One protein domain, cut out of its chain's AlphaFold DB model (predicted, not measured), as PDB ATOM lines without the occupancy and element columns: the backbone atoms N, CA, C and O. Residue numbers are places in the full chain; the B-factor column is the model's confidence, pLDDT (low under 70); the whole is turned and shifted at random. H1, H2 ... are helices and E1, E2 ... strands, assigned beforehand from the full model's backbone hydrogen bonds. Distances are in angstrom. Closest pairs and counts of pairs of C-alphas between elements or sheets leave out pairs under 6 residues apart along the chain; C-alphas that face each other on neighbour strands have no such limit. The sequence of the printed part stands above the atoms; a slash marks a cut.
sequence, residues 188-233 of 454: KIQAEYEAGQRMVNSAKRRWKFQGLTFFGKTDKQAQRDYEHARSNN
ATOM      1  N   LYS A 188      51.443  46.123  13.525       92.31
ATOM      2  CA  LYS A 188      50.091  46.214  14.105       92.31
ATOM      3  C   LYS A 188      49.345  44.881  14.085       92.31
ATOM      4  O   LYS A 188      48.713  44.526  15.080       92.31
ATOM      5  N   ILE A 189      49.451  44.118  12.994       90.94
ATOM      6  CA  ILE A 189      48.865  42.769  12.907       90.94
ATOM      7  C   ILE A 189      49.529  41.836  13.931       90.94
ATOM      8  O   ILE A 189      48.844  41.080  14.623       90.94
ATOM      9  N   GLN A 190      50.856  41.914  14.071       92.31
ATOM     10  CA  GLN A 190      51.591  41.110  15.047       92.31
ATOM     11  C   GLN A 190      51.200  41.468  16.487       92.31
ATOM     12  O   GLN A 190      50.993  40.578  17.314       92.31
ATOM     13  N   ALA A 191      51.032  42.758  16.780       92.88
ATOM     14  CA  ALA A 191      50.625  43.236  18.094       92.88
ATOM     15  C   ALA A 191      49.230  42.725  18.502       92.88
ATOM     16  O   ALA A 191      49.057  42.323  19.657       92.88
ATOM     17  N   GLU A 192      48.251  42.692  17.582       92.44
ATOM     18  CA  GLU A 192      46.940  42.073  17.853       92.44
ATOM     19  C   GLU A 192      47.096  40.585  18.176       92.44
ATOM     20  O   GLU A 192      46.541  40.119  19.175       92.44
ATOM     21  N   TYR A 193      47.867  39.849  17.371       90.62
ATOM     22  CA  TYR A 193      48.078  38.416  17.573       90.62
ATOM     23  C   TYR A 193      48.663  38.110  18.954       90.62
ATOM     24  O   TYR A 193      48.121  37.294  19.706       90.62
ATOM     25  N   GLU A 194      49.738  38.798  19.328       92.12
ATOM     26  CA  GLU A 194      50.395  38.594  20.617       92.12
ATOM     27  C   GLU A 194      49.507  39.022  21.789       92.12
ATOM     28  O   GLU A 194      49.485  38.354  22.826       92.12
ATOM     29  N   ALA A 195      48.741  40.109  21.640       92.38
ATOM     30  CA  ALA A 195      47.763  40.518  22.643       92.38
ATOM     31  C   ALA A 195      46.653  39.468  22.804       92.38
ATOM     32  O   ALA A 195      46.283  39.134  23.932       92.38
ATOM     33  N   GLY A 196      46.189  38.877  21.699       89.88
ATOM     34  CA  GLY A 196      45.235  37.772  21.696       89.88
ATOM     35  C   GLY A 196      45.784  36.533  22.405       89.88
ATOM     36  O   GLY A 196      45.113  35.971  23.272       89.88
ATOM     37  N   GLN A 197      47.033  36.146  22.129       89.06
ATOM     38  CA  GLN A 197      47.696  35.046  22.834       89.06
ATOM     39  C   GLN A 197      47.824  35.318  24.336       89.06
ATOM     40  O   GLN A 197      47.499  34.448  25.147       89.06
ATOM     41  N   ARG A 198      48.253  36.525  24.733       90.75
ATOM     42  CA  ARG A 198      48.332  36.928  26.148       90.75
ATOM     43  C   ARG A 198      46.964  36.865  26.824       90.75
ATOM     44  O   ARG A 198      46.854  36.314  27.920       90.75
ATOM     45  N   MET A 199      45.922  37.363  26.160       90.12
ATOM     46  CA  MET A 199      44.547  37.295  26.652       90.12
ATOM     47  C   MET A 199      44.114  35.842  26.872       90.12
ATOM     48  O   MET A 199      43.669  35.501  27.967       90.12
ATOM     49  N   VAL A 200      44.300  34.969  25.883       86.06
ATOM     50  CA  VAL A 200      43.945  33.546  25.974       86.06
ATOM     51  C   VAL A 200      44.729  32.832  27.082       86.06
ATOM     52  O   VAL A 200      44.151  32.069  27.858       86.06
ATOM     53  N   ASN A 201      46.025  33.120  27.216       87.19
ATOM     54  CA  ASN A 201      46.887  32.532  28.245       87.19
ATOM     55  C   ASN A 201      46.570  33.041  29.661       87.19
ATOM     56  O   ASN A 201      46.854  32.347  30.634       87.19
ATOM     57  N   SER A 202      45.937  34.211  29.793       86.69
ATOM     58  CA  SER A 202      45.471  34.744  31.082       86.69
ATOM     59  C   SER A 202      44.210  34.052  31.624       86.69
ATOM     60  O   SER A 202      43.788  34.319  32.753       86.69
ATOM     61  N   ALA A 203      43.571  33.181  30.832       84.00
ATOM     62  CA  ALA A 203      42.340  32.504  31.222       84.00
ATOM     63  C   ALA A 203      42.554  31.621  32.462       84.00
ATOM     64  O   ALA A 203      43.305  30.647  32.441       84.00
ATOM     65  N   LYS A 204      41.814  31.910  33.541       70.56
ATOM     66  CA  LYS A 204      41.967  31.217  34.839       70.56
ATOM     67  C   LYS A 204      41.624  29.724  34.804       70.56
ATOM     68  O   LYS A 204      41.992  28.985  35.712       70.56
ATOM     69  N   ARG A 205      40.858  29.282  33.805       72.50
ATOM     70  CA  ARG A 205      40.455  27.884  33.603       72.50
ATOM     71  C   ARG A 205      40.466  27.561  32.118       72.50
ATOM     72  O   ARG A 205      40.015  28.372  31.315       72.50
ATOM     73  N   ARG A 206      40.920  26.357  31.780       76.81
ATOM     74  CA  ARG A 206      40.950  25.834  30.415       76.81
ATOM     75  C   ARG A 206      40.411  24.410  30.432       76.81
ATOM     76  O   ARG A 206      40.925  23.590  31.186       76.81
ATOM     77  N   TRP A 207      39.379  24.119  29.649       80.00
ATOM     78  CA  TRP A 207      38.825  22.764  29.545       80.00
ATOM     79  C   TRP A 207      38.606  22.383  28.084       80.00
ATOM     80  O   TRP A 207      38.350  23.242  27.244       80.00
ATOM     81  N   LYS A 208      38.753  21.096  27.762       76.88
ATOM     82  CA  LYS A 208      38.550  20.565  26.408       76.88
ATOM     83  C   LYS A 208      37.265  19.744  26.363       76.88
ATOM     84  O   LYS A 208      37.071  18.887  27.219       76.88
ATOM     85  N   PHE A 209      36.419  19.980  25.365       72.81
ATOM     86  CA  PHE A 209      35.209  19.197  25.112       72.81
ATOM     87  C   PHE A 209      35.044  18.989  23.601       72.81
ATOM     88  O   PHE A 209      35.099  19.956  22.848       72.81
ATOM     89  N   GLN A 210      34.900  17.732  23.159       75.31
ATOM     90  CA  GLN A 210      34.822  17.346  21.734       75.31
ATOM     91  C   GLN A 210      35.904  17.995  20.842       75.31
ATOM     92  O   GLN A 210      35.629  18.492  19.757       75.31
ATOM     93  N   GLY A 211      37.154  18.039  21.313       69.31
ATOM     94  CA  GLY A 211      38.269  18.628  20.556       69.31
ATOM     95  C   GLY A 211      38.327  20.163  20.561       69.31
ATOM     96  O   GLY A 211      39.381  20.716  20.256       69.31
ATOM     97  N   LEU A 212      37.272  20.858  21.002       64.31
ATOM     98  CA  LEU A 212      37.287  22.304  21.222       64.31
ATOM     99  C   LEU A 212      37.865  22.644  22.600       64.31
ATOM    100  O   LEU A 212      37.527  22.023  23.610       64.31
ATOM    101  N   THR A 213      38.731  23.657  22.649       74.19
ATOM    102  CA  THR A 213      39.252  24.206  23.908       74.19
ATOM    103  C   THR A 213      38.415  25.414  24.312       74.19
ATOM    104  O   THR A 213      38.342  26.391  23.575       74.19
ATOM    105  N   PHE A 214      37.810  25.349  25.491       73.69
ATOM    106  CA  PHE A 214      37.047  26.429  26.095       73.69
ATOM    107  C   PHE A 214      37.879  27.123  27.171       73.69
ATOM    108  O   PHE A 214      38.635  26.489  27.920       73.69
ATOM    109  N   PHE A 215      37.711  28.438  27.252       76.69
ATOM    110  CA  PHE A 215      38.443  29.305  28.162       76.69
ATOM    111  C   PHE A 215      37.476  29.925  29.173       76.69
ATOM    112  O   PHE A 215      36.380  30.362  28.828       76.69
ATOM    113  N   GLY A 216      37.880  29.935  30.442       74.94
ATOM    114  CA  GLY A 216      37.194  30.661  31.506       74.94
ATOM    115  C   GLY A 216      37.449  32.168  31.420       74.94
ATOM    116  O   GLY A 216      38.021  32.663  30.455       74.94
ATOM    117  N   LYS A 217      37.061  32.909  32.466       78.94
ATOM    118  CA  LYS A 217      37.298  34.361  32.537       78.94
ATOM    119  C   LYS A 217      38.791  34.681  32.376       78.94
ATOM    120  O   LYS A 217      39.620  34.143  33.119       78.94
ATOM    121  N   THR A 218      39.089  35.554  31.422       82.62
ATOM    122  CA  THR A 218      40.408  36.131  31.147       82.62
ATOM    123  C   THR A 218      40.679  37.324  32.060       82.62
ATOM    124  O   THR A 218      39.780  37.835  32.741       82.62
ATOM    125  N   ASP A 219      41.940  37.740  32.125       89.00
ATOM    126  CA  ASP A 219      42.326  38.957  32.822       89.00
ATOM    127  C   ASP A 219      41.756  40.208  32.124       89.00
ATOM    128  O   ASP A 219      41.768  40.324  30.897       89.00
ATOM    129  N   LYS A 220      41.253  41.165  32.918       89.69
ATOM    130  CA  LYS A 220      40.600  42.375  32.391       89.69
ATOM    131  C   LYS A 220      41.581  43.323  31.702       89.69
ATOM    132  O   LYS A 220      41.159  44.048  30.807       89.69
ATOM    133  N   GLN A 221      42.841  43.377  32.138       91.88
ATOM    134  CA  GLN A 221      43.857  44.195  31.476       91.88
ATOM    135  C   GLN A 221      44.245  43.556  30.145       91.88
ATOM    136  O   GLN A 221      44.194  44.236  29.129       91.88
ATOM    137  N   ALA A 222      44.500  42.245  30.129       89.12
ATOM    138  CA  ALA A 222      44.821  41.524  28.897       89.12
ATOM    139  C   ALA A 222      43.705  41.629  27.840       89.12
ATOM    140  O   ALA A 222      43.983  41.717  26.646       89.12
ATOM    141  N   GLN A 223      42.441  41.671  28.274       89.81
ATOM    142  CA  GLN A 223      41.313  41.915  27.379       89.81
ATOM    143  C   GLN A 223      41.298  43.347  26.815       89.81
ATOM    144  O   GLN A 223      41.118  43.510  25.612       89.81
ATOM    145  N   ARG A 224      41.546  44.374  27.642       92.75
ATOM    146  CA  ARG A 224      41.669  45.766  27.165       92.75
ATOM    147  C   ARG A 224      42.831  45.940  26.190       92.75
ATOM    148  O   ARG A 224      42.677  46.619  25.180       92.75
ATOM    149  N   ASP A 225      43.972  45.318  26.477       93.06
ATOM    150  CA  ASP A 225      45.154  45.373  25.615       93.06
ATOM    151  C   ASP A 225      44.864  44.741  24.247       93.06
ATOM    152  O   ASP A 225      45.261  45.288  23.219       93.06
ATOM    153  N   TYR A 226      44.135  43.619  24.223       92.25
ATOM    154  CA  TYR A 226      43.675  42.992  22.985       92.25
ATOM    155  C   TYR A 226      42.692  43.880  22.215       92.25
ATOM    156  O   TYR A 226      42.871  44.080  21.016       92.25
ATOM    157  N   GLU A 227      41.688  44.451  22.883       92.62
ATOM    158  CA  GLU A 227      40.718  45.356  22.251       92.62
ATOM    159  C   GLU A 227      41.405  46.590  21.642       92.62
ATOM    160  O   GLU A 227      41.096  46.964  20.510       92.62
ATOM    161  N   HIS A 228      42.392  47.162  22.338       93.38
ATOM    162  CA  HIS A 228      43.203  48.274  21.839       93.38
ATOM    163  C   HIS A 228      44.107  47.873  20.660       93.38
ATOM    164  O   HIS A 228      44.226  48.609  19.681       93.38
ATOM    165  N   ALA A 229      44.755  46.707  20.718       92.12
ATOM    166  CA  ALA A 229      45.572  46.221  19.606       92.12
ATOM    167  C   ALA A 229      44.710  45.949  18.362       92.12
ATOM    168  O   ALA A 229      45.061  46.363  17.260       92.12
ATOM    169  N   ARG A 230      43.531  45.351  18.558       90.19
ATOM    170  CA  ARG A 230      42.550  45.101  17.502       90.19
ATOM    171  C   ARG A 230      42.015  46.392  16.886       90.19
ATOM    172  O   ARG A 230      41.862  46.445  15.673       90.19
ATOM    173  N   SER A 231      41.754  47.443  17.668       89.56
ATOM    174  CA  SER A 231      41.304  48.731  17.109       89.56
ATOM    175  C   SER A 231      42.374  49.436  16.273       89.56
ATOM    176  O   SER A 231      42.037  50.251  15.421       89.56
ATOM    177  N   ASN A 232      43.651  49.133  16.520       89.50
ATOM    178  CA  ASN A 232      44.779  49.696  15.780       89.50
ATOM    179  C   ASN A 232      45.214  48.834  14.582       89.50
ATOM    180  O   ASN A 232      46.027  49.299  13.784       89.50
ATOM    181  N   ASN A 233      44.712  47.603  14.444       86.38
ATOM    182  CA  ASN A 233      45.027  46.730  13.314       86.38
ATOM    183  C   ASN A 233      44.238  47.171  12.061       86.38
ATOM    184  O   ASN A 233      43.011  47.256  12.133       86.38
TER     185      ASN A 233
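What this domain is: This is residues 188 to 233 of the 454 residues of an uncharacterized protein of Pseudomonas fluorescens (UniProt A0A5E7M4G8). Two helices, H1 and H2, lie side by side and run opposite ways, and a small two-stranded hairpin, E1 and E2, reaches out beyond one end of the pair, with residues 208 to 213 sticking out as its tip. The printed part has 46 residues with two named helices and two named strands, in the order H1, E1, E2, H2; the strands make one antiparallel sheet, E1 - E2, and the class is mixed, helices and strands. The whole is only just loose, close to compact, with a radius of gyration of the C-alphas of 11.5 A, and it is elongated, spanning 34 by 20 by 12 A.

Where its parts are: Find C-alpha 188 at (50.091, 46.214, 14.105); from there H1 runs through residues 188 to 201, 19.9 A from first to last C-alpha. Next come E1, residues 206 to 209, 10.3 A long, and E2, residues 212 to 215, 9.9 A long; E1 begins at C-alpha 206, at (40.950, 25.834, 30.415). H2, residues 220 to 232, covers 18.6 A and ends at C-alpha 232, at (44.779, 49.696, 15.780).

How they stand to each other: Look first at the C-alphas of Glu 192 and Ala 229, the closest of H1 and H2, 4.7 A apart: the helices touch, at a shallow tilt of 19 degrees, opposite ways. In both, every O i to N i+4 pair is within hydrogen-bond range. E1 and E2 form a hairpin, antiparallel at 151 degrees; N 207 and O 214 are within hydrogen-bond range at 3.0 A, as are N 214 and O 207 at 2.8 A. The closest C-alphas of H1 and E2, those of Val 200 and Phe 215, are 7.3 A apart. E1 and H2 are apart.

The domain as a whole: The C-alphas of Gln 210 and Asn 232, the two farthest apart, are 34.4 A from each other, while the first and last printed, 188 and 233, are 5.2 A apart. The printed part has no cut, and the links H1 to E1, E1 to E2 and E2 to H2 are tight. The mean pLDDT of the printed part is 85.2; look at residues 211 to 212 for the low confidence, under 70.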